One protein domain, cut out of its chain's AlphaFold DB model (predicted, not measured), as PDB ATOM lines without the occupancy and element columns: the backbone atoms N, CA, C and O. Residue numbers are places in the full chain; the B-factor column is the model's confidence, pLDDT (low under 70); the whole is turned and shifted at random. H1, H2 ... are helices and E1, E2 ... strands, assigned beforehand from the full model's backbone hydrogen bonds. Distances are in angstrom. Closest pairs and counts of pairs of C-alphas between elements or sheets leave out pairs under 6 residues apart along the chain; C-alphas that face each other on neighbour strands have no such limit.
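AT A GLANCE: This is residues 123 to 161 and 178 to 328 of the 440 residues of the protein "Mannose-6-phosphate isomerase" of Prevotella ruminicola (UniProt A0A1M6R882). A twisted sheet of six strands, E1 E2 E3 E10 E5 E8, stands partly face to face with a second layer of two small sheets, E7 E6 E9 and E4 E11, as a rough sandwich; E1 and E2 reach past that layer. H5 packs on E11 and E4 with H3 beside it, while H1 lies far out at the opposite end. The printed part has 190 residues, with five named helices and eleven named strands in the order E1 E2 H1 E3 E4 H2 E5 E6 H3 H4 E7 E8 E9 E10 E11 H5; neighbour strands are antiparallel in each sheet. The class is mixed, helices and strands, with 94 residues, under half, in named elements. The whole is compact, with a radius of gyration of the C-alphas of 17.0 A and spans of 55 by 41 by 38 A.

HOW THE PARTS SIT: E1, residues 124 to 127, is an edge strand and forms a hairpin with E2, residues 130 to 136; N 125 and O 132 are 2.8 A apart, within hydrogen-bond range, as are the N and O pairs below. Next comes E3, residues 182 to 189, with N 133 and O 186 at 2.8 A, then E10, residues 279 to 286, with N 185 and O 283 at 2.9 A. E10 bends by 50 degrees at residue 282. E5, residues 215 to 222, follows with N 218 and O 282 at 2.9 A, then the edge strand E8, residues 264 to 267, with N 217 and O 265 at 2.9 A. Residues 264 to 265 of E8 also pair, antiparallel, with residues 327 to 328. In the sheet E7 E6 E9 the inner strand E6, residues 227 to 232, has neighbours E7, residues 254 to 258, with N 228 and O 257 at 2.9 A, and E9, residues 273 to 275, with N 229 and O 274 at 2.9 A. E4, residues 195 to 197, pairs with E11, residues 292 to 295, with N 195 and O 295 at 2.9 A. The closest C-alphas of E4 and E9, Ile 195 and Ala 274, are 4.9 A apart; those of E6 and E8, Ala 230 and Leu 267, 7.5 A. The closest C-alphas of H5, residues 311 to 317, and E11 are Thr 311 and Ile 294, 5.1 A apart. H3, residues 238 to 246, touches H5 at Pro 238 and Ala 315, C-alphas 6.4 A apart, at a shallow tilt of 29 degrees, opposite ways. H2, residues 201 to 208, is close to H5 but not clearly touching, C-alphas 203 and 317 being 7.6 A apart. H4, residues 250 to 253, only grazes the sheet E7 E6 E9. H1, residues 156 to 161, touches no helix. In H1, H2, H3 and H5 every O i to N i+4 pair is within hydrogen-bond range; H4 is too short for one.

IN THESE COORDINATES: E1 begins at C-alpha 124 (145.897, 153.937, 187.822), and H5 ends at C-alpha 317 (172.510, 145.333, 182.198). From first to last C-alpha E3 measures 21.5 A, E10 21.4 A, E5 19.1 A, E2 19.0 A and H3 12.4 A.

THE WHOLE: The C-alphas farthest apart, Thr 150 and Glu 243, are 56.2 A apart. Residues 162 to 177 are not printed; C-alphas 161 and 178 are 6.7 A apart across this cut. The links E2 to H1 and E11 to H5 are long. Mean pLDDT of the printed part is 96.6, and no printed residue is under 70.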
ATOM      1  N   ASN A 123     145.962 155.286 191.789       95.62
ATOM      2  CA  ASN A 123     146.956 155.911 190.921       95.62
ATOM      3  C   ASN A 123     147.129 155.054 189.660       95.62
ATOM      4  O   ASN A 123     148.214 154.558 189.337       95.62
ATOM      5  N   ARG A 124     146.000 154.831 188.975       96.88
ATOM      6  CA  ARG A 124     145.897 153.937 187.822       96.88
ATOM      7  C   ARG A 124     146.212 154.654 186.518       96.88
ATOM      8  O   ARG A 124     145.642 155.697 186.202       96.88
ATOM      9  N   LYS A 125     147.054 154.022 185.708       95.62
ATOM     10  CA  LYS A 125     147.406 154.426 184.349       95.62
ATOM     11  C   LYS A 125     146.912 153.374 183.368       95.62
ATOM     12  O   LYS A 125     147.030 152.175 183.609       95.62
ATOM     13  N   THR A 126     146.374 153.838 182.244       96.81
ATOM     14  CA  THR A 126     146.069 152.981 181.092       96.81
ATOM     15  C   THR A 126     147.242 153.028 180.126       96.81
ATOM     16  O   THR A 126     147.747 154.103 179.803       96.81
ATOM     17  N   LEU A 127     147.680 151.859 179.678       96.12
ATOM     18  CA  LEU A 127     148.818 151.662 178.791       96.12
ATOM     19  C   LEU A 127     148.390 150.805 177.597       96.12
ATOM     20  O   LEU A 127     147.324 150.200 177.594       96.12
ATOM     21  N   VAL A 128     149.243 150.725 176.574       96.12
ATOM     22  CA  VAL A 128     148.952 149.961 175.343       96.12
ATOM     23  C   VAL A 128     148.644 148.479 175.578       96.12
ATOM     24  O   VAL A 128     148.059 147.841 174.714       96.12
ATOM     25  N   TRP A 129     149.065 147.933 176.717       96.06
ATOM     26  CA  TRP A 129     148.954 146.518 177.050       96.06
ATOM     27  C   TRP A 129     147.928 146.216 178.151       96.06
ATOM     28  O   TRP A 129     147.716 145.047 178.452       96.06
ATOM     29  N   GLY A 130     147.307 147.226 178.771       97.81
ATOM     30  CA  GLY A 130     146.438 147.038 179.938       97.81
ATOM     31  C   GLY A 130     146.523 148.205 180.919       97.81
ATOM     32  O   GLY A 130     146.585 149.367 180.506       97.81
ATOM     33  N   THR A 131     146.530 147.913 182.221       98.00
ATOM     34  CA  THR A 131     146.620 148.940 183.270       98.00
ATOM     35  C   THR A 131     147.687 148.634 184.313       98.00
ATOM     36  O   THR A 131     147.987 147.481 184.610       98.00
ATOM     37  N   GLU A 132     148.245 149.691 184.897       97.25
ATOM     38  CA  GLU A 132     149.039 149.609 186.124       97.25
ATOM     39  C   GLU A 132     148.497 150.604 187.146       97.25
ATOM     40  O   GLU A 132     148.189 151.744 186.805       97.25
ATOM     41  N   ASP A 133     148.385 150.186 188.397       97.81
ATOM     42  CA  ASP A 133     148.020 151.031 189.529       97.81
ATOM     43  C   ASP A 133     149.195 151.083 190.495       97.81
ATOM     44  O   ASP A 133     149.633 150.049 190.995       97.81
ATOM     45  N   TRP A 134     149.745 152.273 190.723       98.06
ATOM     46  CA  TRP A 134     150.876 152.472 191.627       98.06
ATOM     47  C   TRP A 134     150.341 152.673 193.045       98.06
ATOM     48  O   TRP A 134     150.228 153.799 193.538       98.06
ATOM     49  N   THR A 135     149.974 151.559 193.679       97.69
ATOM     50  CA  THR A 135     149.195 151.534 194.922       97.69
ATOM     51  C   THR A 135     149.941 152.109 196.126       97.69
ATOM     52  O   THR A 135     149.305 152.655 197.023       97.69
ATOM     53  N   VAL A 136     151.282 152.049 196.139       98.62
ATOM     54  CA  VAL A 136     152.133 152.801 197.078       98.62
ATOM     55  C   VAL A 136     153.395 153.279 196.365       98.62
ATOM     56  O   VAL A 136     154.259 152.476 196.016       98.62
ATOM     57  N   SER A 137     153.532 154.590 196.182       98.38
ATOM     58  CA  SER A 137     154.611 155.200 195.411       98.38
ATOM     59  C   SER A 137     155.144 156.476 196.055       98.38
ATOM     60  O   SER A 137     154.391 157.371 196.443       98.38
ATOM     61  N   GLY A 138     156.473 156.577 196.098       97.06
ATOM     62  CA  GLY A 138     157.199 157.820 196.369       97.06
ATOM     63  C   GLY A 138     157.934 158.378 195.146       97.06
ATOM     64  O   GLY A 138     158.788 159.248 195.301       97.06
ATOM     65  N   VAL A 139     157.673 157.846 193.949       96.06
ATOM     66  CA  VAL A 139     158.376 158.243 192.721       96.06
ATOM     67  C   VAL A 139     157.834 159.589 192.218       96.06
ATOM     68  O   VAL A 139     156.614 159.733 192.118       96.06
ATOM     69  N   PRO A 140     158.703 160.551 191.845       92.19
ATOM     70  CA  PRO A 140     158.275 161.868 191.381       92.19
ATOM     71  C   PRO A 140     157.287 161.837 190.208       92.19
ATOM     72  O   PRO A 140     157.504 161.121 189.228       92.19
ATOM     73  N   ASN A 141     156.256 162.685 190.269       90.94
ATOM     74  CA  ASN A 141     155.134 162.776 189.318       90.94
ATOM     75  C   ASN A 141     154.215 161.545 189.291       90.94
ATOM     76  O   ASN A 141     153.441 161.347 188.350       90.94
ATOM     77  N   SER A 142     154.337 160.657 190.268       95.38
ATOM     78  CA  SER A 142     153.495 159.472 190.440       95.38
ATOM     79  C   SER A 142     153.424 159.091 191.917       95.38
ATOM     80  O   SER A 142     153.317 157.912 192.244       95.38
ATOM     81  N   GLU A 143     153.528 160.074 192.808       96.62
ATOM     82  CA  GLU A 143     153.412 159.908 194.248       96.62
ATOM     83  C   GLU A 143     151.990 159.482 194.628       96.62
ATOM     84  O   GLU A 143     151.011 159.944 194.042       96.62
ATOM     85  N   SER A 144     151.863 158.615 195.630       98.19
ATOM     86  CA  SER A 144     150.552 158.260 196.173       98.19
ATOM     87  C   SER A 144     149.989 159.406 197.013       98.19
ATOM     88  O   SER A 144     150.666 159.924 197.903       98.19
ATOM     89  N   GLU A 145     148.733 159.767 196.768       96.62
ATOM     90  CA  GLU A 145     147.975 160.706 197.599       96.62
ATOM     91  C   GLU A 145     147.281 159.933 198.728       96.62
ATOM     92  O   GLU A 145     146.546 158.978 198.463       96.62
ATOM     93  N   VAL A 146     147.502 160.329 199.984       94.00
ATOM     94  CA  VAL A 146     146.855 159.694 201.143       94.00
ATOM     95  C   VAL A 146     145.344 159.931 201.087       94.00
ATOM     96  O   VAL A 146     144.882 161.052 200.876       94.00
ATOM     97  N   GLU A 147     144.554 158.883 201.301       92.38
ATOM     98  CA  GLU A 147     143.093 158.934 201.200       92.38
ATOM     99  C   GLU A 147     142.407 159.218 202.543       92.38
ATOM    100  O   GLU A 147     141.383 159.902 202.585       92.38
ATOM    101  N   ASN A 148     142.969 158.725 203.648       88.94
ATOM    102  CA  ASN A 148     142.325 158.719 204.960       88.94
ATOM    103  C   ASN A 148     143.057 159.567 206.014       88.94
ATOM    104  O   ASN A 148     144.244 159.877 205.906       88.94
ATOM    105  N   GLY A 149     142.326 159.899 207.083       83.88
ATOM    106  CA  GLY A 149     142.849 160.552 208.285       83.88
ATOM    107  C   GLY A 149     143.366 161.981 208.069       83.88
ATOM    108  O   GLY A 149     143.000 162.664 207.116       83.88
ATOM    109  N   THR A 150     144.205 162.456 208.988       79.31
ATOM    110  CA  THR A 150     144.663 163.859 209.041       79.31
ATOM    111  C   THR A 150     145.640 164.258 207.935       79.31
ATOM    112  O   THR A 150     145.795 165.446 207.655       79.31
ATOM    113  N   TRP A 151     146.261 163.279 207.281       82.50
ATOM    114  CA  TRP A 151     147.108 163.439 206.099       82.50
ATOM    115  C   TRP A 151     146.355 163.254 204.782       82.50
ATOM    116  O   TRP A 151     146.990 163.305 203.731       82.50
ATOM    117  N   ALA A 152     145.032 163.064 204.794       84.31
ATOM    118  CA  ALA A 152     144.265 162.944 203.560       84.31
ATOM    119  C   ALA A 152     144.553 164.121 202.608       84.31
ATOM    120  O   ALA A 152     144.592 165.279 203.030       84.31
ATOM    121  N   ARG A 153     144.704 163.813 201.315       82.19
ATOM    122  CA  ARG A 153     145.057 164.721 200.207       82.19
ATOM    123  C   ARG A 153     146.514 165.170 200.123       82.19
ATOM    124  O   ARG A 153     146.863 165.875 199.181       82.19
ATOM    125  N   TYR A 154     147.364 164.775 201.066       84.25
ATOM    126  CA  TYR A 154     148.799 165.024 200.966       84.25
ATOM    127  C   TYR A 154     149.493 163.922 200.162       84.25
ATOM    128  O   TYR A 154     149.132 162.745 200.249       84.25
ATOM    129  N   ASN A 155     150.539 164.301 199.427       92.94
ATOM    130  CA  ASN A 155     151.431 163.337 198.786       92.94
ATOM    131  C   ASN A 155     152.241 162.587 199.847       92.94
ATOM    132  O   ASN A 155     152.796 163.197 200.762       92.94
ATOM    133  N   LEU A 156     152.376 161.270 199.692       96.06
ATOM    134  CA  LEU A 156     153.098 160.403 200.625       96.06
ATOM    135  C   LEU A 156     154.536 160.882 200.881       96.06
ATOM    136  O   LEU A 156     155.018 160.817 202.010       96.06
ATOM    137  N   THR A 157     155.215 161.413 199.863       95.44
ATOM    138  CA  THR A 157     156.570 161.977 199.992       95.44
ATOM    139  C   THR A 157     156.611 163.196 200.914       95.44
ATOM    140  O   THR A 157     157.543 163.330 201.707       95.44
ATOM    141  N   GLU A 158     155.584 164.049 200.883       88.94
ATOM    142  CA  GLU A 158     155.455 165.183 201.797       88.94
ATOM    143  C   GLU A 158     155.226 164.695 203.228       88.94
ATOM    144  O   GLU A 158     155.896 165.162 204.152       88.94
ATOM    145  N   VAL A 159     154.341 163.712 203.410       90.44
ATOM    146  CA  VAL A 159     154.056 163.129 204.728       90.44
ATOM    147  C   VAL A 159     155.325 162.512 205.327       90.44
ATOM    148  O   VAL A 159     155.675 162.809 206.469       90.44
ATOM    149  N   ILE A 160     156.075 161.737 204.532       96.19
ATOM    150  CA  ILE A 160     157.372 161.163 204.922       96.19
ATOM    151  C   ILE A 160     158.372 162.259 205.294       96.19
ATOM    152  O   ILE A 160     159.017 162.151 206.332       96.19
ATOM    153  N   SER A 161     158.491 163.327 204.499       92.00
ATOM    154  CA  SER A 161     159.479 164.389 204.741       92.00
ATOM    155  C   SER A 161     159.307 165.092 206.093       92.00
ATOM    156  O   SER A 161     160.284 165.560 206.677       92.00
ATOM    157  N   ASN A 178     165.787 159.563 203.733       96.50
ATOM    158  CA  ASN A 178     164.377 159.908 203.940       96.50
ATOM    159  C   ASN A 178     163.451 159.640 202.737       96.50
ATOM    160  O   ASN A 178     162.326 160.135 202.713       96.50
ATOM    161  N   GLN A 179     163.887 158.861 201.745       97.00
ATOM    162  CA  GLN A 179     163.058 158.465 200.606       97.00
ATOM    163  C   GLN A 179     162.427 157.093 200.843       97.00
ATOM    164  O   GLN A 179     163.045 156.210 201.438       97.00
ATOM    165  N   LEU A 180     161.201 156.900 200.342       98.25
ATOM    166  CA  LEU A 180     160.563 155.587 200.323       98.25
ATOM    167  C   LEU A 180     161.322 154.674 199.336       98.25
ATOM    168  O   LEU A 180     161.330 154.963 198.138       98.25
ATOM    169  N   PRO A 181     161.946 153.578 199.800       97.88
ATOM    170  CA  PRO A 181     162.815 152.755 198.964       97.88
ATOM    171  C   PRO A 181     162.077 151.710 198.127       97.88
ATOM    172  O   PRO A 181     162.723 151.038 197.324       97.88
ATOM    173  N   LEU A 182     160.762 151.556 198.306       98.62
ATOM    174  CA  LEU A 182     159.940 150.578 197.596       98.62
ATOM    175  C   LEU A 182     158.816 151.251 196.809       98.62
ATOM    176  O   LEU A 182     158.327 152.313 197.190       98.62
ATOM    177  N   LEU A 183     158.415 150.587 195.731       98.62
ATOM    178  CA  LEU A 183     157.228 150.884 194.940       98.62
ATOM    179  C   LEU A 183     156.377 149.612 194.874       98.62
ATOM    180  O   LEU A 183     156.903 148.535 194.584       98.62
ATOM    181  N   ALA A 184     155.087 149.753 195.169       98.69
ATOM    182  CA  ALA A 184     154.093 148.695 195.048       98.69
ATOM    183  C   ALA A 184     153.131 149.003 193.904       98.69
ATOM    184  O   ALA A 184     152.698 150.152 193.752       98.69
ATOM    185  N   LYS A 185     152.800 147.983 193.109       98.38
ATOM    186  CA  LYS A 185     151.846 148.114 192.011       98.38
ATOM    187  C   LYS A 185     150.922 146.921 191.892       98.38
ATOM    188  O   LYS A 185     151.299 145.801 192.220       98.38
ATOM    189  N   ILE A 186     149.758 147.161 191.311       98.38
ATOM    190  CA  ILE A 186     148.933 146.115 190.709       98.38
ATOM    191  C   ILE A 186     148.984 146.311 189.198       98.38
ATOM    192  O   ILE A 186     148.738 147.411 188.705       98.38
ATOM    193  N   ILE A 187     149.326 145.253 188.473       98.56
ATOM    194  CA  ILE A 187     149.409 145.240 187.014       98.56
ATOM    195  C   ILE A 187     148.336 144.291 186.494       98.56
ATOM    196  O   ILE A 187     148.256 143.151 186.942       98.56
ATOM    197  N   ASP A 188     147.526 144.766 185.554       98.44
ATOM    198  CA  ASP A 188     146.515 143.981 184.846       98.44
ATOM    199  C   ASP A 188     146.835 144.020 183.346       98.44
ATOM    200  O   ASP A 188     146.628 145.039 182.674       98.44
ATOM    201  N   ALA A 189     147.446 142.941 182.854       98.50
ATOM    202  CA  ALA A 189     147.979 142.820 181.506       98.50
ATOM    203  C   ALA A 189     146.986 142.099 180.588       98.50
ATOM    204  O   ALA A 189     146.769 140.895 180.693       98.50
ATOM    205  N   HIS A 190     146.423 142.829 179.627       98.06
ATOM    206  CA  HIS A 190     145.520 142.292 178.597       98.06
ATOM    207  C   HIS A 190     146.272 141.915 177.314       98.06
ATOM    208  O   HIS A 190     145.759 141.183 176.474       98.06
ATOM    209  N   GLN A 191     147.494 142.422 177.149       97.81
ATOM    210  CA  GLN A 191     148.425 142.073 176.079       97.81
ATOM    211  C   GLN A 191     149.847 141.988 176.629       97.81
ATOM    212  O   GLN A 191     150.135 142.473 177.722       97.81
ATOM    213  N   ASP A 192     150.763 141.452 175.828       98.12
ATOM    214  CA  ASP A 192     152.145 141.268 176.252       98.12
ATOM    215  C   ASP A 192     152.845 142.588 176.547       98.12
ATOM    216  O   ASP A 192     152.910 143.466 175.693       98.12
ATOM    217  N   LEU A 193     153.443 142.750 177.723       98.31
ATOM    218  CA  LEU A 193     154.366 143.848 177.983       98.31
ATOM    219  C   LEU A 193     155.654 143.647 177.180       98.31
ATOM    220  O   LEU A 193     155.949 142.570 176.667       98.31
ATOM    221  N   SER A 194     156.423 144.723 177.032       97.94
ATOM    222  CA  SER A 194     157.699 144.641 176.328       97.94
ATOM    223  C   SER A 194     158.663 143.673 177.007       97.94
ATOM    224  O   SER A 194     158.762 143.675 178.232       97.94
ATOM    225  N   ILE A 195     159.464 142.971 176.203       98.56
ATOM    226  CA  ILE A 195     160.667 142.296 176.694       98.56
ATOM    227  C   ILE A 195     161.624 143.362 177.207       98.56
ATOM    228  O   ILE A 195     161.961 144.303 176.478       98.56
ATOM    229  N   GLN A 196     162.047 143.236 178.458       98.50
ATOM    230  CA  GLN A 196     162.805 144.275 179.134       98.50
ATOM    231  C   GLN A 196     163.800 143.707 180.145       98.50
ATOM    232  O   GLN A 196     163.791 142.522 180.479       98.50
ATOM    233  N   VAL A 197     164.689 144.582 180.602       98.75
ATOM    234  CA  VAL A 197     165.645 144.317 181.673       98.75
ATOM    235  C   VAL A 197     165.847 145.582 182.500       98.75
ATOM    236  O   VAL A 197     165.697 146.707 182.009       98.75
ATOM    237  N   HIS A 198     166.205 145.392 183.764       98.56
ATOM    238  CA  HIS A 198     166.417 146.468 184.719       98.56
ATOM    239  C   HIS A 198     167.877 146.542 185.179       98.56
ATOM    240  O   HIS A 198     168.465 145.499 185.465       98.56
ATOM    241  N   PRO A 199     168.483 147.741 185.273       98.44
ATOM    242  CA  PRO A 199     169.837 147.896 185.793       98.44
ATOM    243  C   PRO A 199     169.917 147.661 187.306       98.44
ATOM    244  O   PRO A 199     168.949 147.861 188.046       98.44
ATOM    245  N   ASN A 200     171.111 147.286 187.769       98.31
ATOM    246  CA  ASN A 200     171.457 147.288 189.191       98.31
ATOM    247  C   ASN A 200     171.691 148.726 189.709       98.31
ATOM    248  O   ASN A 200     171.701 149.680 188.928       98.31
ATOM    249  N   ASP A 201     171.895 148.885 191.021       97.19
ATOM    250  CA  ASP A 201     172.097 150.203 191.647       97.19
ATOM    251  C   ASP A 201     173.290 150.972 191.055       97.19
ATOM    252  O   ASP A 201     173.183 152.173 190.821       97.19
ATOM    253  N   GLU A 202     174.412 150.300 190.776       97.94
ATOM    254  CA  GLU A 202     175.614 150.947 190.232       97.94
ATOM    255  C   GLU A 202     175.354 151.537 188.841       97.94
ATOM    256  O   GLU A 202     175.628 152.714 188.588       97.94
ATOM    257  N   MET A 203     174.778 150.738 187.940       98.25
ATOM    258  CA  MET A 203     174.464 151.179 186.588       98.25
ATOM    259  C   MET A 203     173.357 152.235 186.594       98.25
ATOM    260  O   MET A 203     173.496 153.258 185.931       98.25
ATOM    261  N   ALA A 204     172.280 152.037 187.356       97.69
ATOM    262  CA  ALA A 204     171.195 153.014 187.440       97.69
ATOM    263  C   ALA A 204     171.684 154.363 187.986       97.69
ATOM    264  O   ALA A 204     171.274 155.422 187.499       97.69
ATOM    265  N   LYS A 205     172.615 154.343 188.948       96.62
ATOM    266  CA  LYS A 205     173.241 155.554 189.475       96.62
ATOM    267  C   LYS A 205     174.099 156.245 188.420       96.62
ATOM    268  O   LYS A 205     173.989 157.460 188.274       96.62
ATOM    269  N   ARG A 206     174.921 155.494 187.681       97.94
ATOM    270  CA  ARG A 206     175.813 156.035 186.644       97.94
ATOM    271  C   ARG A 206     175.055 156.616 185.450       97.94
ATOM    272  O   ARG A 206     175.390 157.709 185.010       97.94
ATOM    273  N   GLU A 207     174.057 155.900 184.936       97.56
ATOM    274  CA  GLU A 207     173.356 156.266 183.695       97.56
ATOM    275  C   GLU A 207     172.163 157.209 183.939       97.56
ATOM    276  O   GLU A 207     171.819 158.012 183.074       97.56
ATOM    277  N   HIS A 208     171.522 157.136 185.115       96.00
ATOM    278  CA  HIS A 208     170.260 157.846 185.385       96.00
ATOM    279  C   HIS A 208     170.215 158.598 186.717       96.00
ATOM    280  O   HIS A 208     169.219 159.262 186.997       96.00
ATOM    281  N   ASN A 209     171.257 158.499 187.552       94.75
ATOM    282  CA  ASN A 209     171.257 159.014 188.923       94.75
ATOM    283  C   ASN A 209     170.069 158.495 189.772       94.75
ATOM    284  O   ASN A 209     169.571 159.199 190.650       94.75
ATOM    285  N   LYS A 210     169.621 157.260 189.510       94.31
ATOM    286  CA  LYS A 210     168.486 156.594 190.175       94.31
ATOM    287  C   LYS A 210     168.932 155.312 190.886       94.31
ATOM    288  O   LYS A 210     170.061 154.861 190.703       94.31
ATOM    289  N   TYR A 211     168.047 154.734 191.697       94.06
ATOM    290  CA  TYR A 211     168.225 153.378 192.219       94.06
ATOM    291  C   TYR A 211     168.054 152.337 191.108       94.06
ATOM    292  O   TYR A 211     167.365 152.577 190.109       94.06
ATOM    293  N   GLY A 212     168.669 151.173 191.302       97.25
ATOM    294  CA  GLY A 212     168.416 149.987 190.503       97.25
ATOM    295  C   GLY A 212     166.995 149.477 190.702       97.25
ATOM    296  O   GLY A 212     166.209 150.021 191.485       97.25
ATOM    297  N   LYS A 213     166.650 148.427 189.959       98.31
ATOM    298  CA  LYS A 213     165.294 147.877 189.970       98.31
ATOM    299  C   LYS A 213     165.338 146.353 189.967       98.31
ATOM    300  O   LYS A 213     165.347 145.713 188.924       98.31
ATOM    301  N   SER A 214     165.407 145.791 191.171       98.44
ATOM    302  CA  SER A 214     164.994 144.411 191.441       98.44
ATOM    303  C   SER A 214     163.531 144.398 191.868       98.44
ATOM    304  O   SER A 214     163.086 145.299 192.590       98.44
ATOM    305  N   GLU A 215     162.805 143.366 191.461       98.31
ATOM    306  CA  GLU A 215     161.360 143.262 191.659       98.31
ATOM    307  C   GLU A 215     160.916 141.837 191.983       98.31
ATOM    308  O   GLU A 215     161.667 140.874 191.836       98.31
ATOM    309  N   MET A 216     159.695 141.717 192.484       98.38
ATOM    310  CA  MET A 216     158.984 140.469 192.711       98.38
ATOM    311  C   MET A 216     157.571 140.617 192.167       98.38
ATOM    312  O   MET A 216     156.954 141.667 192.352       98.38
ATOM    313  N   TRP A 217     157.067 139.544 191.566       98.81
ATOM    314  CA  TRP A 217     155.683 139.412 191.139       98.81
ATOM    315  C   TRP A 217     154.983 138.295 191.905       98.81
ATOM    316  O   TRP A 217     155.529 137.197 192.015       98.81
ATOM    317  N   TYR A 218     153.771 138.575 192.381       98.62
ATOM    318  CA  TYR A 218     152.813 137.598 192.896       98.62
ATOM    319  C   TYR A 218     151.599 137.570 191.968       98.62
ATOM    320  O   TYR A 218     150.940 138.598 191.784       98.62
ATOM    321  N   ILE A 219     151.295 136.417 191.376       98.69
ATOM    322  CA  ILE A 219     150.182 136.282 190.431       98.69
ATOM    323  C   ILE A 219     148.856 136.291 191.199       98.69
ATOM    324  O   ILE A 219     148.550 135.369 191.955       98.69
ATOM    325  N   LEU A 220     148.066 137.347 191.006       98.12
ATOM    326  CA  LEU A 220     146.748 137.514 191.625       98.12
ATOM    327  C   LEU A 220     145.682 136.720 190.872       98.12
ATOM    328  O   LEU A 220     144.790 136.146 191.501       98.12
ATOM    329  N   ASP A 221     145.788 136.704 189.544       98.25
ATOM    330  CA  ASP A 221     144.926 135.949 188.644       98.25
ATOM    331  C   ASP A 221     145.627 135.683 187.304       98.25
ATOM    332  O   ASP A 221     146.519 136.438 186.898       98.25
ATOM    333  N   ALA A 222     145.234 134.605 186.630       98.56
ATOM    334  CA  ALA A 222     145.802 134.200 185.349       98.56
ATOM    335  C   ALA A 222     144.767 133.462 184.489       98.56
ATOM    336  O   ALA A 222     144.128 132.510 184.944       98.56
ATOM    337  N   GLU A 223     144.630 133.873 183.228       98.56
ATOM    338  CA  GLU A 223     143.835 133.144 182.239       98.56
ATOM    339  C   GLU A 223     144.468 131.774 181.913       98.56
ATOM    340  O   GLU A 223     145.687 131.608 182.021       98.56
ATOM    341  N   PRO A 224     143.686 130.768 181.472       98.12
ATOM    342  CA  PRO A 224     144.237 129.474 181.073       98.12
ATOM    343  C   PRO A 224     145.326 129.603 179.997       98.12
ATOM    344  O   PRO A 224     145.085 130.145 178.918       98.12
ATOM    345  N   GLY A 225     146.520 129.071 180.275       97.69
ATOM    346  CA  GLY A 225     147.676 129.156 179.379       97.69
ATOM    347  C   GLY A 225     148.400 130.509 179.383       97.69
ATOM    348  O   GLY A 225     149.328 130.692 178.584       97.69
ATOM    349  N   ALA A 226     148.011 131.446 180.258       98.56
ATOM    350  CA  ALA A 226     148.757 132.676 180.488       98.56
ATOM    351  C   ALA A 226     150.184 132.351 180.943       98.56
ATOM    352  O   ALA A 226     150.445 131.383 181.663       98.56
ATOM    353  N   TYR A 227     151.138 133.154 180.489       98.69
ATOM    354  CA  TYR A 227     152.551 132.893 180.714       98.69
ATOM    355  C   TYR A 227     153.329 134.182 180.918       98.69
ATOM    356  O   TYR A 227     152.865 135.264 180.586       98.69
ATOM    357  N   LEU A 228     154.547 134.078 181.423       98.75
ATOM    358  CA  LEU A 228     155.496 135.184 181.444       98.75
ATOM    359  C   LEU A 228     156.865 134.717 180.967       98.75
ATOM    360  O   LEU A 228     157.163 133.519 180.942       98.75
ATOM    361  N   TYR A 229     157.707 135.671 180.589       98.75
ATOM    362  CA  TYR A 229     159.120 135.419 180.358       98.75
ATOM    363  C   TYR A 229     159.919 135.789 181.603       98.75
ATOM    364  O   TYR A 229     159.778 136.898 182.118       98.75
ATOM    365  N   ALA A 230     160.798 134.893 182.050       98.56
ATOM    366  CA  ALA A 230     161.757 135.170 183.115       98.56
ATOM    367  C   ALA A 230     163.061 134.408 182.861       98.56
ATOM    368  O   ALA A 230     163.120 133.191 183.017       98.56
ATOM    369  N   GLY A 231     164.109 135.147 182.497       98.50
ATOM    370  CA  GLY A 231     165.435 134.622 182.187       98.50
ATOM    371  C   GLY A 231     165.554 133.969 180.812       98.50
ATOM    372  O   GLY A 231     164.641 134.013 179.985       98.50
ATOM    373  N   PHE A 232     166.718 133.376 180.566       98.50
ATOM    374  CA  PHE A 232     167.018 132.634 179.346       98.50
ATOM    375  C   PHE A 232     166.799 131.137 179.568       98.50
ATOM    376  O   PHE A 232     167.100 130.623 180.640       98.50
ATOM    377  N   LYS A 233     166.313 130.419 178.551       97.88
ATOM    378  CA  LYS A 233     166.242 128.943 178.584       97.88
ATOM    379  C   LYS A 233     167.511 128.272 178.058       97.88
ATOM    380  O   LYS A 233     167.715 127.084 178.278       97.88
ATOM    381  N   GLU A 234     168.342 129.023 177.340       96.81
ATOM    382  CA  GLU A 234     169.626 128.574 176.808       96.81
ATOM    383  C   GLU A 234     170.674 129.680 176.934       96.81
ATOM    384  O   GLU A 234     170.351 130.867 176.922       96.81
ATOM    385  N   GLN A 235     171.937 129.287 177.091       97.06
ATOM    386  CA  GLN A 235     173.032 130.229 177.289       97.06
ATOM    387  C   GLN A 235     173.314 130.971 175.981       97.06
ATOM    388  O   GLN A 235     173.574 130.337 174.960       97.06
ATOM    389  N   ILE A 236     173.320 132.304 176.029       97.50
ATOM    390  CA  ILE A 236     173.722 133.150 174.898       97.50
ATOM    391  C   ILE A 236     174.851 134.102 175.302       97.50
ATOM    392  O   ILE A 236     175.018 134.410 176.486       97.50
ATOM    393  N   THR A 237     175.618 134.579 174.322       96.81
ATOM    394  CA  THR A 237     176.609 135.650 174.508       96.81
ATOM    395  C   THR A 237     176.005 137.035 174.229       96.81
ATOM    396  O   THR A 237     174.970 137.138 173.559       96.81
ATOM    397  N   PRO A 238     176.653 138.131 174.671       95.19
ATOM    398  CA  PRO A 238     176.247 139.491 174.309       95.19
ATOM    399  C   PRO A 238     176.181 139.745 172.793       95.19
ATOM    400  O   PRO A 238     175.329 140.503 172.326       95.19
ATOM    401  N   GLU A 239     177.051 139.112 172.003       96.56
ATOM    402  CA  GLU A 239     177.044 139.194 170.537       96.56
ATOM    403  C   GLU A 239     175.807 138.505 169.956       96.56
ATOM    404  O   GLU A 239     175.100 139.100 169.142       96.56
ATOM    405  N   GLN A 240     175.495 137.294 170.431       97.94
ATOM    406  CA  GLN A 240     174.291 136.564 170.027       97.94
ATOM    407  C   GLN A 240     173.014 137.305 170.437       97.94
ATOM    408  O   GLN A 240     172.044 137.319 169.686       97.94
ATOM    409  N   TYR A 241     173.005 137.966 171.598       98.06
ATOM    410  CA  TYR A 241     171.905 138.844 171.992       98.06
ATOM    411  C   TYR A 241     171.691 139.972 170.978       98.06
ATOM    412  O   TYR A 241     170.565 140.167 170.518       98.06
ATOM    413  N   LYS A 242     172.755 140.683 170.579       96.75
ATOM    414  CA  LYS A 242     172.654 141.769 169.588       96.75
ATOM    415  C   LYS A 242     172.109 141.264 168.254       96.75
ATOM    416  O   LYS A 242     171.225 141.901 167.688       96.75
ATOM    417  N   GLU A 243     172.600 140.120 167.781       97.62
ATOM    418  CA  GLU A 243     172.127 139.490 166.545       97.62
ATOM    419  C   GLU A 243     170.641 139.115 166.630       97.62
ATOM    420  O   GLU A 243     169.859 139.457 165.744       97.62
ATOM    421  N   ARG A 244     170.220 138.472 167.725       97.19
ATOM    422  CA  ARG A 244     168.824 138.065 167.933       97.19
ATOM    423  C   ARG A 244     167.878 139.252 168.067       97.19
ATOM    424  O   ARG A 244     166.758 139.189 167.570       97.19
ATOM    425  N   VAL A 245     168.308 140.343 168.698       96.56
ATOM    426  CA  VAL A 245     167.524 141.586 168.750       96.56
ATOM    427  C   VAL A 245     167.394 142.203 167.357       96.56
ATOM    428  O   VAL A 245     166.285 142.554 166.963       96.56
ATOM    429  N   ALA A 246     168.485 142.284 166.589       95.00
ATOM    430  CA  ALA A 246     168.465 142.829 165.229       95.00
ATOM    431  C   ALA A 246     167.580 142.007 164.273       95.00
ATOM    432  O   ALA A 246     166.882 142.576 163.438       95.00
ATOM    433  N   ASN A 247     167.575 140.682 164.435       94.94
ATOM    434  CA  ASN A 247     166.807 139.758 163.599       94.94
ATOM    435  C   ASN A 247     165.395 139.457 164.142       94.94
ATOM    436  O   ASN A 247     164.658 138.702 163.515       94.94
ATOM    437  N   GLY A 248     165.004 140.024 165.290       92.62
ATOM    438  CA  GLY A 248     163.670 139.839 165.880       92.62
ATOM    439  C   GLY A 248     163.411 138.459 166.503       92.62
ATOM    440  O   GLY A 248     162.256 138.083 166.670       92.62
ATOM    441  N   THR A 249     164.457 137.712 166.862       96.25
ATOM    442  CA  THR A 249     164.394 136.328 167.381       96.25
ATOM    443  C   THR A 249     164.789 136.215 168.858       96.25
ATOM    444  O   THR A 249     165.105 135.134 169.357       96.25
ATOM    445  N   ILE A 250     164.803 137.330 169.600       97.00
ATOM    446  CA  ILE A 250     165.207 137.334 171.016       97.00
ATOM    447  C   ILE A 250     164.277 136.494 171.903       97.00
ATOM    448  O   ILE A 250     164.743 135.860 172.842       97.00
ATOM    449  N   THR A 251     162.982 136.428 171.591       97.00
ATOM    450  CA  THR A 251     162.004 135.627 172.345       97.00
ATOM    451  C   THR A 251     162.264 134.125 172.254       97.00
ATOM    452  O   THR A 251     161.876 133.385 173.155       97.00
ATOM    453  N   ASP A 252     162.971 133.669 171.214       97.69
ATOM    454  CA  ASP A 252     163.236 132.248 170.975       97.69
ATOM    455  C   ASP A 252     164.162 131.637 172.023       97.69
ATOM    456  O   ASP A 252     164.188 130.417 172.162       97.69
ATOM    457  N   VAL A 253     164.897 132.466 172.770       97.94
ATOM    458  CA  VAL A 253     165.855 132.046 173.807       97.94
ATOM    459  C   VAL A 253     165.423 132.397 175.222       97.94
ATOM    460  O   VAL A 253     166.121 132.059 176.178       97.94
ATOM    461  N   LEU A 254     164.268 133.041 175.385       98.50
ATOM    462  CA  LEU A 254     163.724 133.350 176.703       98.50
ATOM    463  C   LEU A 254     163.024 132.126 177.298       98.50
ATOM    464  O   LEU A 254     162.383 131.344 176.589       98.50
ATOM    465  N   ALA A 255     163.138 131.970 178.612       98.44
ATOM    466  CA  ALA A 255     162.393 130.963 179.351       98.44
ATOM    467  C   ALA A 255     160.952 131.445 179.546       98.44
ATOM    468  O   ALA A 255     160.705 132.468 180.188       98.44
ATOM    469  N   LYS A 256     160.020 130.712 178.931       98.44
ATOM    470  CA  LYS A 256     158.574 130.917 179.023       98.44
ATOM    471  C   LYS A 256     158.019 130.043 180.141       98.44
ATOM    472  O   LYS A 256     158.236 128.833 180.126       98.44
ATOM    473  N   HIS A 257     157.272 130.656 181.050       98.44
ATOM    474  CA  HIS A 257     156.687 130.013 182.223       98.44
ATOM    475  C   HIS A 257     155.180 130.198 182.188       98.44
ATOM    476  O   HIS A 257     154.719 131.333 182.228       98.44
ATOM    477  N   GLU A 258     154.422 129.110 182.084       98.50
ATOM    478  CA  GLU A 258     152.980 129.153 182.347       98.50
ATOM    479  C   GLU A 258     152.755 129.462 183.829       98.50
ATOM    480  O   GLU A 258     153.482 128.944 184.684       98.50
ATOM    481  N   VAL A 259     151.790 130.329 184.131       98.56
ATOM    482  CA  VAL A 259     151.581 130.840 185.488       98.56
ATOM    483  C   VAL A 259     150.175 130.594 185.994       98.56
ATOM    484  O   VAL A 259     149.210 130.588 185.238       98.56
ATOM    485  N   HIS A 260     150.075 130.434 187.308       98.38
ATOM    486  CA  HIS A 260     148.816 130.259 188.018       98.38
ATOM    487  C   HIS A 260     148.723 131.250 189.174       98.38
ATOM    488  O   HIS A 260     149.735 131.748 189.671       98.38
ATOM    489  N   LYS A 261     147.496 131.516 189.635       98.06
ATOM    490  CA  LYS A 261     147.262 132.290 190.856       98.06
ATOM    491  C   LYS A 261     148.085 131.727 192.017       98.06
ATOM    492  O   LYS A 261     148.069 130.525 192.264       98.06
ATOM    493  N   GLY A 262     148.759 132.617 192.737       97.75
ATOM    494  CA  GLY A 262     149.646 132.271 193.843       97.75
ATOM    495  C   GLY A 262     151.109 132.117 193.451       97.75
ATOM    496  O   GLY A 262     151.962 132.123 194.330       97.75
ATOM    497  N   ASP A 263     151.435 132.025 192.161       98.62
ATOM    498  CA  ASP A 263     152.824 131.894 191.727       98.62
ATOM    499  C   ASP A 263     153.647 133.145 192.055       98.62
ATOM    500  O   ASP A 263     153.170 134.277 191.934       98.62
ATOM    501  N   VAL A 264     154.915 132.935 192.426       98.69
ATOM    502  CA  VAL A 264     155.856 134.014 192.745       98.69
ATOM    503  C   VAL A 264     157.078 133.954 191.847       98.69
ATOM    504  O   VAL A 264     157.697 132.905 191.681       98.69
ATOM    505  N   PHE A 265     157.483 135.107 191.323       98.75
ATOM    506  CA  PHE A 265     158.728 135.264 190.577       98.75
ATOM    507  C   PHE A 265     159.550 136.396 191.180       98.75
ATOM    508  O   PHE A 265     159.082 137.525 191.283       98.75
ATOM    509  N   TYR A 266     160.795 136.103 191.558       98.44
ATOM    510  CA  TYR A 266     161.774 137.126 191.910       98.44
ATOM    511  C   TYR A 266     162.654 137.429 190.701       98.44
ATOM    512  O   TYR A 266     163.265 136.533 190.109       98.44
ATOM    513  N   LEU A 267     162.746 138.709 190.363       98.44
ATOM    514  CA  LEU A 267     163.499 139.216 189.229       98.44
ATOM    515  C   LEU A 267     164.582 140.168 189.748       98.44
ATOM    516  O   LEU A 267     164.367 141.378 189.867       98.44
ATOM    517  N   PRO A 268     165.767 139.629 190.092       97.88
ATOM    518  CA  PRO A 268     166.932 140.462 190.343       97.88
ATOM    519  C   PRO A 268     167.215 141.363 189.137       97.88
ATOM    520  O   PRO A 268     167.031 140.945 187.989       97.88
ATOM    521  N   SER A 269     167.734 142.567 189.386       98.00
ATOM    522  CA  SER A 269     168.252 143.429 188.317       98.00
ATOM    523  C   SER A 269     169.184 142.647 187.380       98.00
ATOM    524  O   SER A 269     170.038 141.897 187.851       98.00
ATOM    525  N   GLY A 270     169.028 142.841 186.073       98.44
ATOM    526  CA  GLY A 270     169.733 142.113 185.017       98.44
ATOM    527  C   GLY A 270     168.976 140.909 184.453       98.44
ATOM    528  O   GLY A 270     169.274 140.468 183.344       98.44
ATOM    529  N   ARG A 271     167.935 140.416 185.134       98.56
ATOM    530  CA  ARG A 271     167.067 139.362 184.599       98.56
ATOM    531  C   ARG A 271     166.232 139.902 183.435       98.56
ATOM    532  O   ARG A 271     165.434 140.812 183.639       98.56
ATOM    533  N   VAL A 272     166.368 139.332 182.237       98.56
ATOM    534  CA  VAL A 272     165.438 139.614 181.125       98.56
ATOM    535  C   VAL A 272     164.077 139.012 181.442       98.56
ATOM    536  O   VAL A 272     164.005 137.861 181.869       98.56
ATOM    537  N   HIS A 273     163.005 139.771 181.245       98.81
ATOM    538  CA  HIS A 273     161.655 139.323 181.568       98.81
ATOM    539  C   HIS A 273     160.585 140.082 180.772       98.81
ATOM    540  O   HIS A 273     160.865 141.102 180.137       98.81
ATOM    541  N   ALA A 274     159.357 139.570 180.824       98.69
ATOM    542  CA  ALA A 274     158.140 140.270 180.423       98.69
ATOM    543  C   ALA A 274     156.910 139.602 181.035       98.69
ATOM    544  O   ALA A 274     156.820 138.375 181.060       98.69
ATOM    545  N   ILE A 275     155.951 140.418 181.458       98.75
ATOM    546  CA  ILE A 275     154.590 139.980 181.778       98.75
ATOM    547  C   ILE A 275     153.852 139.822 180.441       98.75
ATOM    548  O   ILE A 275     153.861 140.766 179.649       98.75
ATOM    549  N   CYS A 276     153.244 138.668 180.159       98.50
ATOM    550  CA  CYS A 276     152.427 138.503 178.951       98.50
ATOM    551  C   CYS A 276     150.927 138.682 179.245       98.50
ATOM    552  O   CYS A 276     150.528 138.817 180.403       98.50
ATOM    553  N   GLY A 277     150.110 138.774 178.192       98.38
ATOM    554  CA  GLY A 277     148.670 138.999 178.327       98.38
ATOM    555  C   GLY A 277     147.950 137.891 179.109       98.38
ATOM    556  O   GLY A 277     148.391 136.742 179.128       98.38
ATOM    557  N   GLY A 278     146.833 138.256 179.738       98.56
ATOM    558  CA  GLY A 278     146.013 137.364 180.561       98.56
ATOM    559  C   GLY A 278     146.507 137.223 182.003       98.56
ATOM    560  O   GLY A 278     146.129 136.268 182.674       98.56
ATOM    561  N   ILE A 279     147.365 138.133 182.485       98.81
ATOM    562  CA  ILE A 279     147.932 138.094 183.842       98.81
ATOM    563  C   ILE A 279     147.528 139.338 184.626       98.81
ATOM    564  O   ILE A 279     147.812 140.463 184.209       98.81
ATOM    565  N   LYS A 280     146.995 139.126 185.831       98.62
ATOM    566  CA  LYS A 280     146.899 140.153 186.869       98.62
ATOM    567  C   LYS A 280     147.859 139.818 188.004       98.62
ATOM    568  O   LYS A 280     147.827 138.713 188.543       98.62
ATOM    569  N   LEU A 281     148.711 140.759 188.398       98.62
ATOM    570  CA  LEU A 281     149.727 140.525 189.425       98.62
ATOM    571  C   LEU A 281     149.937 141.714 190.361       98.62
ATOM    572  O   LEU A 281     149.661 142.862 190.015       98.62
ATOM    573  N   ALA A 282     150.449 141.416 191.551       98.44
ATOM    574  CA  ALA A 282     151.008 142.386 192.478       98.44
ATOM    575  C   ALA A 282     152.530 142.434 192.300       98.44
ATOM    576  O   ALA A 282     153.190 141.396 192.288       98.44
ATOM    577  N   GLU A 283     153.086 143.634 192.185       98.69
ATOM    578  CA  GLU A 283     154.518 143.881 192.042       98.69
ATOM    579  C   GLU A 283     155.042 144.656 193.253       98.69
ATOM    580  O   GLU A 283     154.510 145.713 193.601       98.69
ATOM    581  N   ILE A 284     156.125 144.163 193.859       98.69
ATOM    582  CA  ILE A 284     156.963 144.942 194.779       98.69
ATOM    583  C   ILE A 284     158.344 145.076 194.166       98.69
ATOM    584  O   ILE A 284     158.983 144.089 193.811       98.69
ATOM    585  N   GLN A 285     158.837 146.304 194.107       98.62
ATOM    586  CA  GLN A 285     160.137 146.614 193.530       98.62
ATOM    587  C   GLN A 285     160.872 147.680 194.341       98.62
ATOM    588  O   GLN A 285     160.277 148.396 195.149       98.62
ATOM    589  N   GLN A 286     162.177 147.823 194.096       98.56
ATOM    590  CA  GLN A 286     162.892 149.047 194.476       98.56
ATOM    591  C   GLN A 286     162.188 150.275 193.867       98.56
ATOM    592  O   GLN A 286     161.614 150.192 192.782       98.56
ATOM    593  N   SER A 287     162.232 151.421 194.545       96.88
ATOM    594  CA  SER A 287     161.610 152.671 194.084       96.88
ATOM    595  C   SER A 287     162.382 153.269 192.896       96.88
ATOM    596  O   SER A 287     163.256 154.123 193.050       96.88
ATOM    597  N   SER A 288     162.110 152.742 191.699       95.56
ATOM    598  CA  SER A 288     162.759 153.100 190.437       95.56
ATOM    599  C   SER A 288     161.839 152.811 189.248       95.56
ATOM    600  O   SER A 288     161.154 151.792 189.189       95.56
ATOM    601  N   ASP A 289     161.837 153.705 188.273       93.38
ATOM    602  CA  ASP A 289     161.103 153.620 187.006       93.38
ATOM    603  C   ASP A 289     162.026 153.265 185.819       93.38
ATOM    604  O   ASP A 289     161.590 153.254 184.667       93.38
ATOM    605  N   VAL A 290     163.306 152.959 186.072       96.56
ATOM    606  CA  VAL A 290     164.296 152.705 185.015       96.56
ATOM    607  C   VAL A 290     164.069 151.346 184.355       96.56
ATOM    608  O   VAL A 290     164.198 150.290 184.976       96.56
ATOM    609  N   THR A 291     163.780 151.370 183.056       97.44
ATOM    610  CA  THR A 291     163.479 150.179 182.257       97.44
ATOM    611  C   THR A 291     164.196 150.237 180.921       97.44
ATOM    612  O   THR A 291     163.990 151.175 180.154       97.44
ATOM    613  N   TYR A 292     164.977 149.206 180.600       98.50
ATOM    614  CA  TYR A 292     165.556 149.058 179.270       98.50
ATOM    615  C   TYR A 292     164.723 148.090 178.449       98.50
ATOM    616  O   TYR A 292     164.760 146.875 178.634       98.50
ATOM    617  N   ARG A 293     163.951 148.659 177.528       98.31
ATOM    618  CA  ARG A 293     163.119 147.907 176.594       98.31
ATOM    619  C   ARG A 293     163.975 147.277 175.495       98.31
ATOM    620  O   ARG A 293     164.701 147.986 174.806       98.31
ATOM    621  N   ILE A 294     163.863 145.966 175.324       98.12
ATOM    622  CA  ILE A 294     164.613 145.174 174.342       98.12
ATOM    623  C   ILE A 294     163.781 144.983 173.076       98.12
ATOM    624  O   ILE A 294     164.257 145.242 171.975       98.12
ATOM    625  N   PHE A 295     162.532 144.550 173.238       97.31
ATOM    626  CA  PHE A 295     161.620 144.271 172.135       97.31
ATOM    627  C   PHE A 295     160.180 144.576 172.537       97.31
ATOM    628  O   PHE A 295     159.795 144.397 173.693       97.31
ATOM    629  N   ASP A 296     159.391 145.056 171.577       95.75
ATOM    630  CA  ASP A 296     158.032 145.529 171.832       95.75
ATOM    631  C   ASP A 296     157.013 145.142 170.766       95.75
ATOM    632  O   ASP A 296     156.044 145.861 170.531       95.75
ATOM    633  N   TYR A 297     157.255 144.030 170.072       94.38
ATOM    634  CA  TYR A 297     156.326 143.502 169.067       94.38
ATOM    635  C   TYR A 297     156.012 144.490 167.932       94.38
ATOM    636  O   TYR A 297     154.981 144.381 167.277       94.38
ATOM    637  N   ASN A 298     156.898 145.470 167.706       89.94
ATOM    638  CA  ASN A 298     156.735 146.551 166.729       89.94
ATOM    639  C   ASN A 298     155.402 147.313 166.852       89.94
ATOM    640  O   ASN A 298     154.921 147.883 165.871       89.94
ATOM    641  N   ARG A 299     154.792 147.327 168.046       93.62
ATOM    642  CA  ARG A 299     153.518 148.015 168.266       93.62
ATOM    643  C   ARG A 299     153.714 149.525 168.450       93.62
ATOM    644  O   ARG A 299     154.737 149.953 168.996       93.62
ATOM    645  N   PRO A 300     152.728 150.345 168.058       93.31
ATOM    646  CA  PRO A 300     152.724 151.755 168.404       93.31
ATOM    647  C   PRO A 300     152.414 151.970 169.895       93.31
ATOM    648  O   PRO A 300     151.723 151.177 170.536       93.31
ATOM    649  N   GLY A 301     152.921 153.072 170.438       93.44
ATOM    650  CA  GLY A 301     152.507 153.657 171.702       93.44
ATOM    651  C   GLY A 301     151.119 154.298 171.612       93.44
ATOM    652  O   GLY A 301     150.491 154.333 170.554       93.44
ATOM    653  N   LEU A 302     150.659 154.869 172.730       91.56
ATOM    654  CA  LEU A 302     149.397 155.625 172.777       91.56
ATOM    655  C   LEU A 302     149.416 156.876 171.880       91.56
ATOM    656  O   LEU A 302     148.366 157.384 171.507       91.56
ATOM    657  N   ASP A 303     150.604 157.360 171.519       94.50
ATOM    658  CA  ASP A 303     150.829 158.473 170.594       94.50
ATOM    659  C   ASP A 303     150.877 158.043 169.113       94.50
ATOM    660  O   ASP A 303     151.102 158.875 168.232       94.50
ATOM    661  N   GLY A 304     150.694 156.749 168.828       94.56
ATOM    662  CA  GLY A 304     150.749 156.181 167.483       94.56
ATOM    663  C   GLY A 304     152.161 155.921 166.945       94.56
ATOM    664  O   GLY A 304     152.288 155.453 165.813       94.56
ATOM    665  N   LYS A 305     153.227 156.197 167.710       94.75
ATOM    666  CA  LYS A 305     154.625 156.003 167.278       94.75
ATOM    667  C   LYS A 305     155.237 154.748 167.903       94.75
ATOM    668  O   LYS A 305     154.837 154.371 168.999       94.75
ATOM    669  N   PRO A 306     156.224 154.093 167.265       93.75
ATOM    670  CA  PRO A 306     156.960 153.004 167.905       93.75
ATOM    671  C   PRO A 306     157.563 153.452 169.240       93.75
ATOM    672  O   PRO A 306     158.123 154.546 169.337       93.75
ATOM    673  N   ARG A 307     157.458 152.607 170.268       94.75
ATOM    674  CA  ARG A 307     158.032 152.914 171.582       94.75
ATOM    675  C   ARG A 307     159.547 152.738 171.569       94.75
ATOM    676  O   ARG A 307     160.081 151.852 170.907       94.75
ATOM    677  N   GLU A 308     160.228 153.571 172.347       95.44
ATOM    678  CA  GLU A 308     161.686 153.579 172.429       95.44
ATOM    679  C   GLU A 308     162.247 152.251 172.960       95.44
ATOM    680  O   GLU A 308     161.792 151.718 173.986       95.44
ATOM    681  N   LEU A 309     163.263 151.747 172.257       97.06
ATOM    682  CA  LEU A 309     164.070 150.592 172.638       97.06
ATOM    683  C   LEU A 309     165.436 151.069 173.148       97.06
ATOM    684  O   LEU A 309     165.998 152.033 172.643       97.06
ATOM    685  N   HIS A 310     165.990 150.349 174.115       97.56
ATOM    686  CA  HIS A 310     167.230 150.680 174.821       97.56
ATOM    687  C   HIS A 310     168.223 149.515 174.713       97.56
ATOM    688  O   HIS A 310     168.813 149.083 175.703       97.56
ATOM    689  N   THR A 311     168.361 148.941 173.519       96.50
ATOM    690  CA  THR A 311     168.978 147.621 173.301       96.50
ATOM    691  C   THR A 311     170.451 147.559 173.718       96.50
ATOM    692  O   THR A 311     170.888 146.529 174.232       96.50
ATOM    693  N   GLU A 312     171.199 148.657 173.571       97.00
ATOM    694  CA  GLU A 312     172.599 148.760 174.003       97.00
ATOM    695  C   GLU A 312     172.754 148.853 175.525       97.00
ATOM    696  O   GLU A 312     173.642 148.213 176.094       97.00
ATOM    697  N   LEU A 313     171.900 149.633 176.197       97.94
ATOM    698  CA  LEU A 313     171.878 149.704 177.662       97.94
ATOM    699  C   LEU A 313     171.409 148.373 178.249       97.94
ATOM    700  O   LEU A 313     172.027 147.865 179.181       97.94
ATOM    701  N   ALA A 314     170.393 147.756 177.645       98.19
ATOM    702  CA  ALA A 314     169.955 146.417 178.003       98.19
ATOM    703  C   ALA A 314     171.108 145.409 177.909       98.19
ATOM    704  O   ALA A 314     171.378 144.728 178.890       98.19
ATOM    705  N   ALA A 315     171.868 145.384 176.807       97.75
ATOM    706  CA  ALA A 315     172.998 144.462 176.636       97.75
ATOM    707  C   ALA A 315     174.020 144.518 177.786       97.75
ATOM    708  O   ALA A 315     174.602 143.490 178.128       97.75
ATOM    709  N   LYS A 316     174.240 145.715 178.354       97.69
ATOM    710  CA  LYS A 316     175.152 145.965 179.483       97.69
ATOM    711  C   LYS A 316     174.548 145.588 180.838       97.69
ATOM    712  O   LYS A 316     175.299 145.312 181.767       97.69
ATOM    713  N   ALA A 317     173.223 145.641 180.963       98.25
ATOM    714  CA  ALA A 317     172.510 145.333 182.198       98.25
ATOM    715  C   ALA A 317     172.235 143.835 182.367       98.25
ATOM    716  O   ALA A 317     172.096 143.380 183.498       98.25
ATOM    717  N   ILE A 318     172.115 143.093 181.262       98.56
ATOM    718  CA  ILE A 318     171.694 141.690 181.263       98.56
ATOM    719  C   ILE A 318     172.666 140.805 182.043       98.56
ATOM    720  O   ILE A 318     173.866 140.770 181.777       98.56
ATOM    721  N   ASP A 319     172.091 140.016 182.944       97.88
ATOM    722  CA  ASP A 319     172.688 138.785 183.436       97.88
ATOM    723  C   ASP A 319     172.360 137.654 182.452       97.88
ATOM    724  O   ASP A 319     171.205 137.251 182.294       97.88
ATOM    725  N   TYR A 320     173.389 137.168 181.758       97.44
ATOM    726  CA  TYR A 320     173.260 136.123 180.742       97.44
ATOM    727  C   TYR A 320     173.192 134.714 181.339       97.44
ATOM    728  O   TYR A 320     173.073 133.750 180.588       97.44
ATOM    729  N   THR A 321     173.292 134.564 182.658       97.31
ATOM    730  CA  THR A 321     173.302 133.256 183.315       97.31
ATOM    731  C   THR A 321     171.954 132.548 183.153       97.31
ATOM    732  O   THR A 321     170.891 133.093 183.470       97.31
ATOM    733  N   VAL A 322     171.994 131.294 182.698       98.00
ATOM    734  CA  VAL A 322     170.833 130.394 182.739       98.00
ATOM    735  C   VAL A 322     170.740 129.767 184.123       98.00
ATOM    736  O   VAL A 322     171.702 129.176 184.613       98.00
ATOM    737  N   TYR A 323     169.572 129.879 184.746       96.00
ATOM    738  CA  TYR A 323     169.297 129.298 186.055       96.00
ATOM    739  C   TYR A 323     168.392 128.073 185.911       96.00
ATOM    740  O   TYR A 323     167.558 128.036 185.007       96.00
ATOM    741  N   PRO A 324     168.528 127.072 186.799       93.88
ATOM    742  CA  PRO A 324     167.698 125.870 186.750       93.88
ATOM    743  C   PRO A 324     166.232 126.143 187.112       93.88
ATOM    744  O   PRO A 324     165.359 125.394 186.693       93.88
ATOM    745  N   GLU A 325     165.974 127.192 187.893       94.75
ATOM    746  CA  GLU A 325     164.640 127.586 188.334       94.75
ATOM    747  C   GLU A 325     164.555 129.115 188.418       94.75
ATOM    748  O   GLU A 325     165.498 129.790 188.848       94.75
ATOM    749  N   TYR A 326     163.412 129.647 188.000       96.94
ATOM    750  CA  TYR A 326     163.090 131.071 187.994       96.94
ATOM    751  C   TYR A 326     161.887 131.394 188.887       96.94
ATOM    752  O   TYR A 326     161.796 132.510 189.409       96.94
ATOM    753  N   LYS A 327     160.994 130.421 189.092       97.88
ATOM    754  CA  LYS A 327     159.856 130.514 190.000       97.88
ATOM    755  C   LYS A 327     160.326 130.369 191.446       97.88
ATOM    756  O   LYS A 327     161.106 129.486 191.793       97.88
ATOM    757  N   THR A 328     159.858 131.258 192.311       97.25
ATOM    758  CA  THR A 328     160.132 131.198 193.749       97.25
ATOM    759  C   THR A 328     159.180 130.202 194.393       97.25
ATOM    760  O   THR A 328     157.972 130.286 194.200       97.25
TER     761      THR A 328